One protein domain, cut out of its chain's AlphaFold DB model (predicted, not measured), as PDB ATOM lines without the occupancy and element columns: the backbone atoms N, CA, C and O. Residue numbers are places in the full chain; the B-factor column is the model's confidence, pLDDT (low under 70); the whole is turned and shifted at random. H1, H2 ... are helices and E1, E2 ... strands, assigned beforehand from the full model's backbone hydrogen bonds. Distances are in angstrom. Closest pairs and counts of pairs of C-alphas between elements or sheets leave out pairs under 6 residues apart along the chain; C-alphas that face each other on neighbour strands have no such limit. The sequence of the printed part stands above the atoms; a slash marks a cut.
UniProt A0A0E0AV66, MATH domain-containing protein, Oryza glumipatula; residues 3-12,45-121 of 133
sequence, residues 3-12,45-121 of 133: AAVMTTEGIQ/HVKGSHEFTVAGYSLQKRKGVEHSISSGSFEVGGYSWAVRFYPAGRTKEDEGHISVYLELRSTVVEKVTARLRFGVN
ATOM      1  N   ALA A   3     203.605 151.672 192.946       54.53
ATOM      2  CA  ALA A   3     204.223 152.336 191.809       54.53
ATOM      3  C   ALA A   3     204.463 151.305 190.702       54.53
ATOM      4  O   ALA A   3     205.110 150.278 190.924       54.53
ATOM      5  N   ALA A   4     203.945 151.580 189.508       59.41
ATOM      6  CA  ALA A   4     204.282 150.847 188.299       59.41
ATOM      7  C   ALA A   4     205.161 151.746 187.426       59.41
ATOM      8  O   ALA A   4     204.758 152.841 187.030       59.41
ATOM      9  N   VAL A   5     206.379 151.298 187.132       66.62
ATOM     10  CA  VAL A   5     207.250 151.945 186.144       66.62
ATOM     11  C   VAL A   5     207.221 151.098 184.885       66.62
ATOM     12  O   VAL A   5     207.516 149.902 184.937       66.62
ATOM     13  N   MET A   6     206.857 151.715 183.767       59.22
ATOM     14  CA  MET A   6     206.771 151.073 182.465       59.22
ATOM     15  C   MET A   6     207.828 151.637 181.522       59.22
ATOM     16  O   MET A   6     208.096 152.835 181.479       59.22
ATOM     17  N   THR A   7     208.443 150.755 180.748       59.19
ATOM     18  CA  THR A   7     209.300 151.102 179.620       59.19
ATOM     19  C   THR A   7     208.829 150.296 178.420       59.19
ATOM     20  O   THR A   7     208.870 149.067 178.451       59.19
ATOM     21  N   THR A   8     208.354 150.969 177.380       53.19
ATOM     22  CA  THR A   8     207.989 150.347 176.104       53.19
ATOM     23  C   THR A   8     209.124 150.566 175.113       53.19
ATOM     24  O   THR A   8     209.689 151.660 175.043       53.19
ATOM     25  N   GLU A   9     209.473 149.538 174.343       55.62
ATOM     26  CA  GLU A   9     210.388 149.710 173.213       55.62
ATOM     27  C   GLU A   9     209.580 150.246 172.029       55.62
ATOM     28  O   GLU A   9     208.672 149.572 171.547       55.62
ATOM     29  N   GLY A  10     209.849 151.485 171.615       50.97
ATOM     30  CA  GLY A  10     209.273 152.077 170.416       50.97
ATOM     31  C   GLY A  10     210.220 151.871 169.240       50.97
ATOM     32  O   GLY A  10     211.363 152.331 169.260       50.97
ATOM     33  N   ILE A  11     209.757 151.183 168.197       44.03
ATOM     34  CA  ILE A  11     210.433 151.202 166.898       44.03
ATOM     35  C   ILE A  11     209.982 152.490 166.207       44.03
ATOM     36  O   ILE A  11     208.934 152.523 165.568       44.03
ATOM     37  N   GLN A  12     210.748 153.566 166.366       46.44
ATOM     38  CA  GLN A  12     210.551 154.766 165.558       46.44
ATOM     39  C   GLN A  12     211.312 154.551 164.249       46.44
ATOM     40  O   GLN A  12     212.541 154.592 164.211       46.44
ATOM     41  N   HIS A  45     213.344 154.240 173.564       65.19
ATOM     42  CA  HIS A  45     212.610 153.692 174.704       65.19
ATOM     43  C   HIS A  45     211.707 154.760 175.303       65.19
ATOM     44  O   HIS A  45     212.189 155.679 175.966       65.19
ATOM     45  N   VAL A  46     210.393 154.592 175.155       78.44
ATOM     46  CA  VAL A  46     209.425 155.455 175.834       78.44
ATOM     47  C   VAL A  46     209.230 154.940 177.259       78.44
ATOM     48  O   VAL A  46     208.915 153.768 177.483       78.44
ATOM     49  N   LYS A  47     209.446 155.812 178.248       79.38
ATOM     50  CA  LYS A  47     209.290 155.498 179.675       79.38
ATOM     51  C   LYS A  47     208.115 156.264 180.262       79.38
ATOM     52  O   LYS A  47     207.924 157.434 179.958       79.38
ATOM     53  N   GLY A  48     207.383 155.613 181.156       80.25
ATOM     54  CA  GLY A  48     206.330 156.231 181.950       80.25
ATOM     55  C   GLY A  48     206.284 155.645 183.356       80.25
ATOM     56  O   GLY A  48     206.741 154.527 183.599       80.25
ATOM     57  N   SER A  49     205.733 156.398 184.300       82.38
ATOM     58  CA  SER A  49     205.456 155.910 185.650       82.38
ATOM     59  C   SER A  49     204.028 156.259 186.030       82.38
ATOM     60  O   SER A  49     203.546 157.347 185.723       82.38
ATOM     61  N   HIS A  50     203.354 155.314 186.676       83.50
ATOM     62  CA  HIS A  50     202.022 155.499 187.211       83.50
ATOM     63  C   HIS A  50     201.999 155.104 188.681       83.50
ATOM     64  O   HIS A  50     202.465 154.027 189.064       83.50
ATOM     65  N   GLU A  51     201.437 155.986 189.495       87.00
ATOM     66  CA  GLU A  51     201.300 155.784 190.923       87.00
ATOM     67  C   GLU A  51     199.837 155.543 191.278       87.00
ATOM     68  O   GLU A  51     198.948 156.326 190.950       87.00
ATOM     69  N   PHE A  52     199.592 154.424 191.948       85.56
ATOM     70  CA  PHE A  52     198.265 153.934 192.263       85.56
ATOM     71  C   PHE A  52     198.130 153.697 193.769       85.56
ATOM     72  O   PHE A  52     198.803 152.852 194.369       85.56
ATOM     73  N   THR A  53     197.230 154.445 194.403       86.75
ATOM     74  CA  THR A  53     196.975 154.342 195.843       86.75
ATOM     75  C   THR A  53     195.683 153.584 196.107       86.75
ATOM     76  O   THR A  53     194.596 154.031 195.757       86.75
ATOM     77  N   VAL A  54     195.804 152.445 196.790       86.19
ATOM     78  CA  VAL A  54     194.661 151.661 197.269       86.19
ATOM     79  C   VAL A  54     194.321 152.091 198.691       86.19
ATOM     80  O   VAL A  54     194.995 151.703 199.648       86.19
ATOM     81  N   ALA A  55     193.267 152.890 198.836       86.44
ATOM     82  CA  ALA A  55     192.738 153.261 200.142       86.44
ATOM     83  C   ALA A  55     191.995 152.082 200.794       86.44
ATOM     84  O   ALA A  55     191.280 151.326 200.131       86.44
ATOM     85  N   GLY A  56     192.155 151.929 202.112       87.38
ATOM     86  CA  GLY A  56     191.431 150.915 202.882       87.38
ATOM     87  C   GLY A  56     191.733 149.476 202.454       87.38
ATOM     88  O   GLY A  56     190.813 148.667 202.364       87.38
ATOM     89  N   TYR A  57     193.003 149.145 202.186       85.56
ATOM     90  CA  TYR A  57     193.427 147.817 201.714       85.56
ATOM     91  C   TYR A  57     192.775 146.652 202.477       85.56
ATOM     92  O   TYR A  57     192.227 145.753 201.848       85.56
ATOM     93  N   SER A  58     192.747 146.688 203.814       86.81
ATOM     94  CA  SER A  58     192.141 145.625 204.632       86.81
ATOM     95  C   SER A  58     190.646 145.426 204.357       86.81
ATOM     96  O   SER A  58     190.164 144.294 204.355       86.81
ATOM     97  N   LEU A  59     189.908 146.510 204.086       89.19
ATOM     98  CA  LEU A  59     188.494 146.443 203.715       89.19
ATOM     99  C   LEU A  59     188.326 145.837 202.320       89.19
ATOM    100  O   LEU A  59     187.446 145.008 202.110       89.19
ATOM    101  N   GLN A  60     189.186 146.223 201.377       88.31
ATOM    102  CA  GLN A  60     189.150 145.680 200.021       88.31
ATOM    103  C   GLN A  60     189.550 144.201 199.990       88.31
ATOM    104  O   GLN A  60     188.930 143.427 199.274       88.31
ATOM    105  N   LYS A  61     190.527 143.784 200.806       87.56
ATOM    106  CA  LYS A  61     190.939 142.381 200.943       87.56
ATOM    107  C   LYS A  61     189.811 141.498 201.481       87.56
ATOM    108  O   LYS A  61     189.643 140.377 201.019       87.56
ATOM    109  N   ARG A  62     188.998 142.010 202.413       90.81
ATOM    110  CA  ARG A  62     187.851 141.274 202.980       90.81
ATOM    111  C   ARG A  62     186.786 140.920 201.937       90.81
ATOM    112  O   ARG A  62     186.021 139.991 202.161       90.81
ATOM    113  N   LYS A  63     186.732 141.631 200.807       88.38
ATOM    114  CA  LYS A  63     185.792 141.318 199.721       88.38
ATOM    115  C   LYS A  63     186.082 139.974 199.044       88.38
ATOM    116  O   LYS A  63     185.205 139.469 198.357       88.38
ATOM    117  N   GLY A  64     187.253 139.387 199.296       89.88
ATOM    118  CA  GLY A  64     187.604 138.041 198.865       89.88
ATOM    119  C   GLY A  64     188.345 137.997 197.532       89.88
ATOM    120  O   GLY A  64     188.695 139.028 196.952       89.88
ATOM    121  N   VAL A  65     188.617 136.770 197.096       89.00
ATOM    122  CA  VAL A  65     189.268 136.427 195.824       89.00
ATOM    123  C   VAL A  65     188.445 136.966 194.646       89.00
ATOM    124  O   VAL A  65     187.240 137.168 194.771       89.00
ATOM    125  N   GLU A  66     189.095 137.236 193.513       88.69
ATOM    126  CA  GLU A  66     188.509 137.825 192.290       88.69
ATOM    127  C   GLU A  66     188.085 139.299 192.414       88.69
ATOM    128  O   GLU A  66     187.947 139.985 191.395       88.69
ATOM    129  N   HIS A  67     187.955 139.840 193.633       91.38
ATOM    130  CA  HIS A  67     187.729 141.270 193.831       91.38
ATOM    131  C   HIS A  67     188.933 142.058 193.321       91.38
ATOM    132  O   HIS A  67     190.068 141.834 193.745       91.38
ATOM    133  N   SER A  68     188.682 143.013 192.429       91.88
ATOM    134  CA  SER A  68     189.734 143.809 191.804       91.88
ATOM    135  C   SER A  68     189.490 145.302 191.943       91.88
ATOM    136  O   SER A  68     188.363 145.780 192.081       91.88
ATOM    137  N   ILE A  69     190.584 146.050 191.899       92.56
ATOM    138  CA  ILE A  69     190.600 147.504 191.872       92.56
ATOM    139  C   ILE A  69     191.474 147.899 190.693       92.56
ATOM    140  O   ILE A  69     192.613 147.448 190.583       92.56
ATOM    141  N   SER A  70     190.932 148.719 189.801       91.50
ATOM    142  CA  SER A  70     191.679 149.226 188.654       91.50
ATOM    143  C   SER A  70     192.147 150.651 188.915       91.50
ATOM    144  O   SER A  70     191.432 151.437 189.539       91.50
ATOM    145  N   SER A  71     193.332 150.985 188.419       90.25
ATOM    146  CA  SER A  71     193.797 152.364 188.355       90.25
ATOM    147  C   SER A  71     193.045 153.154 187.281       90.25
ATOM    148  O   SER A  71     192.326 152.596 186.444       90.25
ATOM    149  N   GLY A  72     193.270 154.470 187.273       89.31
ATOM    150  CA  GLY A  72     192.988 155.281 186.093       89.31
ATOM    151  C   GLY A  72     193.824 154.822 184.895       89.31
ATOM    152  O   GLY A  72     194.866 154.177 185.060       89.31
ATOM    153  N   SER A  73     193.352 155.144 183.694       90.69
ATOM    154  CA  SER A  73     194.112 154.912 182.469       90.69
ATOM    155  C   SER A  73     195.257 155.914 182.345       90.69
ATOM    156  O   SER A  73     195.090 157.083 182.683       90.69
ATOM    157  N   PHE A  74     196.411 155.456 181.868       88.69
ATOM    158  CA  PHE A  74     197.592 156.287 181.650       88.69
ATOM    159  C   PHE A  74     198.281 155.919 180.334       88.69
ATOM    160  O   PHE A  74     198.239 154.766 179.905       88.69
ATOM    161  N   GLU A  75     198.897 156.902 179.684       87.38
ATOM    162  CA  GLU A  75     199.467 156.743 178.345       87.38
ATOM    163  C   GLU A  75     200.988 156.578 178.394       87.38
ATOM    164  O   GLU A  75     201.692 157.387 178.994       87.38
ATOM    165  N   VAL A  76     201.501 155.521 177.758       85.00
ATOM    166  CA  VAL A  76     202.943 155.271 177.594       85.00
ATOM    167  C   VAL A  76     203.180 154.642 176.229       85.00
ATOM    168  O   VAL A  76     202.542 153.647 175.882       85.00
ATOM    169  N   GLY A  77     204.100 155.221 175.454       81.25
ATOM    170  CA  GLY A  77     204.466 154.703 174.133       81.25
ATOM    171  C   GLY A  77     203.333 154.757 173.105       81.25
ATOM    172  O   GLY A  77     203.291 153.908 172.227       81.25
ATOM    173  N   GLY A  78     202.391 155.700 173.244       82.50
ATOM    174  CA  GLY A  78     201.204 155.798 172.380       82.50
ATOM    175  C   GLY A  78     200.086 154.806 172.718       82.50
ATOM    176  O   GLY A  78     199.093 154.729 172.000       82.50
ATOM    177  N   TYR A  79     200.224 154.060 173.815       85.56
ATOM    178  CA  TYR A  79     199.239 153.083 174.268       85.56
ATOM    179  C   TYR A  79     198.625 153.496 175.600       85.56
ATOM    180  O   TYR A  79     199.307 154.018 176.481       85.56
ATOM    181  N   SER A  80     197.334 153.214 175.750       89.81
ATOM    182  CA  SER A  80     196.586 153.392 176.985       89.81
ATOM    183  C   SER A  80     196.697 152.134 177.835       89.81
ATOM    184  O   SER A  80     196.342 151.036 177.399       89.81
ATOM    185  N   TRP A  81     197.166 152.305 179.062       90.06
ATOM    186  CA  TRP A  81     197.397 151.242 180.028       90.06
ATOM    187  C   TRP A  81     196.589 151.474 181.303       90.06
ATOM    188  O   TRP A  81     196.201 152.597 181.614       90.06
ATOM    189  N   ALA A  82     196.348 150.417 182.068       91.56
ATOM    190  CA  ALA A  82     195.801 150.489 183.418       91.56
ATOM    191  C   ALA A  82     196.442 149.413 184.303       91.56
ATOM    192  O   ALA A  82     196.818 148.346 183.825       91.56
ATOM    193  N   VAL A  83     196.557 149.668 185.602       91.06
ATOM    194  CA  VAL A  83     196.965 148.659 186.586       91.06
ATOM    195  C   VAL A  83     195.714 148.025 187.174       91.06
ATOM    196  O   VAL A  83     194.827 148.734 187.646       91.06
ATOM    197  N   ARG A  84     195.652 146.694 187.199       92.12
ATOM    198  CA  ARG A  84     194.610 145.940 187.901       92.12
ATOM    199  C   ARG A  84     195.199 145.236 189.114       92.12
ATOM    200  O   ARG A  84     196.165 144.486 189.002       92.12
ATOM    201  N   PHE A  85     194.603 145.473 190.273       91.69
ATOM    202  CA  PHE A  85     195.080 144.994 191.562       91.69
ATOM    203  C   PHE A  85     194.046 144.112 192.257       91.69
ATOM    204  O   PHE A  85     192.898 144.518 192.423       91.69
ATOM    205  N   TYR A  86     194.481 142.943 192.714       92.94
ATOM    206  CA  TYR A  86     193.687 141.963 193.446       92.94
ATOM    207  C   TYR A  86     194.262 141.810 194.862       92.94
ATOM    208  O   TYR A  86     195.311 141.184 195.032       92.94
ATOM    209  N   PRO A  87     193.617 142.382 195.895       90.62
ATOM    210  CA  PRO A  87     194.139 142.375 197.262       90.62
ATOM    211  C   PRO A  87     194.109 140.999 197.949       90.62
ATOM    212  O   PRO A  87     194.772 140.832 198.973       90.62
ATOM    213  N   ALA A  88     193.328 140.047 197.435       92.38
ATOM    214  CA  ALA A  88     193.173 138.704 198.003       92.38
ATOM    215  C   ALA A  88     193.510 137.573 197.012       92.38
ATOM    216  O   ALA A  88     193.197 136.423 197.296       92.38
ATOM    217  N   GLY A  89     194.127 137.902 195.875       90.56
ATOM    218  CA  GLY A  89     194.409 136.956 194.797       90.56
ATOM    219  C   GLY A  89     193.378 137.028 193.671       90.56
ATOM    220  O   GLY A  89     192.227 137.435 193.872       90.56
ATOM    221  N   ARG A  90     193.811 136.687 192.451       91.62
ATOM    222  CA  ARG A  90     192.937 136.671 191.273       91.62
ATOM    223  C   ARG A  90     192.142 135.379 191.182       91.62
ATOM    224  O   ARG A  90     190.978 135.458 190.825       91.62
ATOM    225  N   THR A  91     192.746 134.232 191.473       92.06
ATOM    226  CA  THR A  91     192.061 132.932 191.534       92.06
ATOM    227  C   THR A  91     192.139 132.357 192.941       92.06
ATOM    228  O   THR A  91     192.849 132.878 193.801       92.06
ATOM    229  N   LYS A  92     191.410 131.264 193.193       89.38
ATOM    230  CA  LYS A  92     191.504 130.546 194.472       89.38
ATOM    231  C   LYS A  92     192.900 129.976 194.725       89.38
ATOM    232  O   LYS A  92     193.272 129.800 195.875       89.38
ATOM    233  N   GLU A  93     193.675 129.703 193.676       91.38
ATOM    234  CA  GLU A  93     195.066 129.266 193.836       91.38
ATOM    235  C   GLU A  93     195.968 130.410 194.313       91.38
ATOM    236  O   GLU A  93     196.927 130.170 195.040       91.38
ATOM    237  N   ASP A  94     195.630 131.652 193.957       87.25
ATOM    238  CA  ASP A  94     196.327 132.858 194.410       87.25
ATOM    239  C   ASP A  94     195.849 133.343 195.792       87.25
ATOM    240  O   ASP A  94     196.277 134.403 196.266       87.25
ATOM    241  N   GLU A  95     194.927 132.621 196.436       87.62
ATOM    242  CA  GLU A  95     194.348 133.033 197.708       87.62
ATOM    243  C   GLU A  95     195.441 133.173 198.778       87.62
ATOM    244  O   GLU A  95     196.266 132.291 199.003       87.62
ATOM    245  N   GLY A  96     195.469 134.331 199.440       84.31
ATOM    246  CA  GLY A  96     196.505 134.675 200.419       84.31
ATOM    247  C   GLY A  96     197.644 135.531 199.860       84.31
ATOM    248  O   GLY A  96     198.326 136.197 200.645       84.31
ATOM    249  N   HIS A  97     197.779 135.627 198.537       88.50
ATOM    250  CA  HIS A  97     198.712 136.529 197.864       88.50
ATOM    251  C   HIS A  97     198.007 137.782 197.326       88.50
ATOM    252  O   HIS A  97     196.782 137.865 197.255       88.50
ATOM    253  N   ILE A  98     198.797 138.803 196.981       90.38
ATOM    254  CA  ILE A  98     198.314 139.924 196.171       90.38
ATOM    255  C   ILE A  98     198.686 139.658 194.715       90.38
ATOM    256  O   ILE A  98     199.814 139.253 194.438       90.38
ATOM    257  N   SER A  99     197.774 139.946 193.791       90.44
ATOM    258  CA  SER A  99     198.048 139.836 192.354       90.44
ATOM    259  C   SER A  99     197.944 141.215 191.708       90.44
ATOM    260  O   SER A  99     196.970 141.942 191.914       90.44
ATOM    261  N   VAL A 100     198.960 141.605 190.938       90.50
ATOM    262  CA  VAL A 100     199.016 142.900 190.243       90.50
ATOM    263  C   VAL A 100     199.260 142.631 188.765       90.50
ATOM    264  O   VAL A 100     200.195 141.917 188.408       90.50
ATOM    265  N   TYR A 101     198.434 143.220 187.909       89.44
ATOM    266  CA  TYR A 101     198.515 143.072 186.463       89.44
ATOM    267  C   TYR A 101     198.564 144.433 185.793       89.44
ATOM    268  O   TYR A 101     197.995 145.412 186.278       89.44
ATOM    269  N   LEU A 102     199.226 144.466 184.645       89.38
ATOM    270  CA  LEU A 102     199.166 145.580 183.722       89.38
ATOM    271  C   LEU A 102     198.225 145.212 182.576       89.38
ATOM    272  O   LEU A 102     198.383 144.166 181.952       89.38
ATOM    273  N   GLU A 103     197.260 146.078 182.306       90.25
ATOM    274  CA  GLU A 103     196.266 145.905 181.257       90.25
ATOM    275  C   GLU A 103     196.484 146.923 180.150       90.25
ATOM    276  O   GLU A 103     196.567 148.124 180.403       90.25
ATOM    277  N   LEU A 104     196.537 146.433 178.918       89.38
ATOM    278  CA  LEU A 104     196.515 147.252 177.718       89.38
ATOM    279  C   LEU A 104     195.052 147.541 177.361       89.38
ATOM    280  O   LEU A 104     194.283 146.614 177.115       89.38
ATOM    281  N   ARG A 105     194.656 148.815 177.373       88.69
ATOM    282  CA  ARG A 105     193.297 149.268 177.029       88.69
ATOM    283  C   ARG A 105     193.165 149.768 175.594       88.69
ATOM    284  O   ARG A 105     192.049 149.853 175.093       88.69
ATOM    285  N   SER A 106     194.275 150.082 174.934       85.56
ATOM    286  CA  SER A 106     194.270 150.396 173.505       85.56
ATOM    287  C   SER A 106     194.103 149.135 172.659       85.56
ATOM    288  O   SER A 106     194.690 148.095 172.951       85.56
ATOM    289  N   THR A 107     193.347 149.241 171.568       77.88
ATOM    290  CA  THR A 107     193.325 148.225 170.511       77.88
ATOM    291  C   THR A 107     194.607 148.339 169.701       77.88
ATOM    292  O   THR A 107     194.871 149.395 169.126       77.88
ATOM    293  N   VAL A 108     195.400 147.272 169.649       72.38
ATOM    294  CA  VAL A 108     196.656 147.267 168.894       72.38
ATOM    295  C   VAL A 108     196.582 146.226 167.794       72.38
ATOM    296  O   VAL A 108     196.086 145.122 168.007       72.38
ATOM    297  N   VAL A 109     197.048 146.606 166.607       63.69
ATOM    298  CA  VAL A 109     197.089 145.738 165.422       63.69
ATOM    299  C   VAL A 109     198.307 144.801 165.473       63.69
ATOM    300  O   VAL A 109     198.296 143.727 164.881       63.69
ATOM    301  N   GLU A 110     199.332 145.182 166.241       76.00
ATOM    302  CA  GLU A 110     200.586 144.452 166.431       76.00
ATOM    303  C   GLU A 110     200.886 144.142 167.909       76.00
ATOM    304  O   GLU A 110     200.295 144.695 168.840       76.00
ATOM    305  N   LYS A 111     201.837 143.229 168.139       71.00
ATOM    306  CA  LYS A 111     202.287 142.851 169.483       71.00
ATOM    307  C   LYS A 111     203.079 143.992 170.127       71.00
ATOM    308  O   LYS A 111     204.142 144.364 169.640       71.00
ATOM    309  N   VAL A 112     202.630 144.455 171.292       79.25
ATOM    310  CA  VAL A 112     203.368 145.428 172.112       79.25
ATOM    311  C   VAL A 112     204.266 144.707 173.114       79.25
ATOM    312  O   VAL A 112     203.806 143.843 173.863       79.25
ATOM    313  N   THR A 113     205.545 145.086 173.164       80.31
ATOM    314  CA  THR A 113     206.482 144.621 174.196       80.31
ATOM    315  C   THR A 113     206.681 145.721 175.234       80.31
ATOM    316  O   THR A 113     207.222 146.788 174.939       80.31
ATOM    317  N   ALA A 114     206.258 145.451 176.469       82.62
ATOM    318  CA  ALA A 114     206.451 146.341 177.607       82.62
ATOM    319  C   ALA A 114     207.325 145.662 178.664       82.62
ATOM    320  O   ALA A 114     207.108 144.509 179.036       82.62
ATOM    321  N   ARG A 115     208.306 146.399 179.179       84.12
ATOM    322  CA  ARG A 115     209.067 146.030 180.373       84.12
ATOM    323  C   ARG A 115     208.499 146.812 181.542       84.12
ATOM    324  O   ARG A 115     208.366 148.033 181.470       84.12
ATOM    325  N   LEU A 116     208.172 146.114 182.621       82.88
ATOM    326  CA  LEU A 116     207.543 146.718 183.787       82.88
ATOM    327  C   LEU A 116     208.299 146.377 185.069       82.88
ATOM    328  O   LEU A 116     208.917 145.318 185.186       82.88
ATOM    329  N   ARG A 117     208.237 147.293 186.033       84.69
ATOM    330  CA  ARG A 117     208.707 147.095 187.404       84.69
ATOM    331  C   ARG A 117     207.612 147.546 188.362       84.69
ATOM    332  O   ARG A 117     207.166 148.690 188.285       84.69
ATOM    333  N   PHE A 118     207.223 146.659 189.272       80.94
ATOM    334  CA  PHE A 118     206.325 146.986 190.375       80.94
ATOM    335  C   PHE A 118     207.130 147.287 191.639       80.94
ATOM    336  O   PHE A 118     208.045 146.543 191.988       80.94
ATOM    337  N   GLY A 119     206.778 148.374 192.320       80.50
ATOM    338  CA  GLY A 119     207.260 148.708 193.656       80.50
ATOM    339  C   GLY A 119     206.084 148.876 194.610       80.50
ATOM    340  O   GLY A 119     205.118 149.574 194.295       80.50
ATOM    341  N   VAL A 120     206.154 148.236 195.777       77.75
ATOM    342  CA  VAL A 120     205.184 148.438 196.859       77.75
ATOM    343  C   VAL A 120     205.830 149.337 197.903       77.75
ATOM    344  O   VAL A 120     206.713 148.903 198.635       77.75
ATOM    345  N   ASN A 121     205.370 150.582 197.988       75.12
ATOM    346  CA  ASN A 121     205.782 151.493 199.046       75.12
ATOM    347  C   ASN A 121     204.753 151.409 200.178       75.12
ATOM    348  O   ASN A 121     203.593 151.822 200.030       75.12
TER     349      ASN A 121
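AT A GLANCE: This is residues 3 to 12 and 45 to 121 of the 133 residues of the protein "MATH domain-containing protein" of Oryza glumipatula (UniProt A0A0E0AV66). Two small sheets of three strands, E2 E1 E6 and E3 E4 E5, lie face to face as a sandwich, their strands crossed at 30 degrees. The short helix H1 lies beyond one end of the strands, and the loop of residues 87 to 98 joins E4 to E5. The printed part has 87 residues, with E1, E2, H1, E3, E4, E5 and E6 along the chain; both sheets are antiparallel and the class is mostly strand. It is only just compact, close to loose, with a radius of gyration of the C-alphas of 14.2 A, and elongated, spanning 46 by 25 by 18 A.

IN THESE COORDINATES: E1, residues 3 to 10, begins at C-alpha 3 (204.223, 152.336, 191.809) and is 22.0 A long. E2, residues 45 to 52, measures 22.7 A. H1 is residues 57 to 62 and E3 residues 74 to 76. E4, residues 79 to 86, measures 22.9 A, and E5, residues 99 to 104, 16.5 A. E6, residues 114 to 120, measures 19.4 A and ends at C-alpha 120 (205.184, 148.438, 196.859).

HOW THE PARTS SIT: E1 is antiparallel to E2, with N 6 and O 48 2.8 A apart, and to E6, with N 7 and O 115 2.8 A apart. E3, E4 and E5 form a meander, each strand the antiparallel neighbour of the one before, with N 81 and O 74 at 2.8 A and N 84 and O 101 at 2.8 A. Between the sheets, the closest C-alphas of E2 and E3 are Gly 48 and Val 76, 5.6 A; E5 and E6 are near each other. H1 is on neither sheet; its O i to N i+4 pairs are within hydrogen-bond range.

THE WHOLE: Residues 13 to 44 are not printed, and C-alphas 12 and 45 are 9.4 A apart across this cut. The links H1 to E3 and E4 to E5 are long. Confidence is under 70 at residues 3 to 12, 45 and 109.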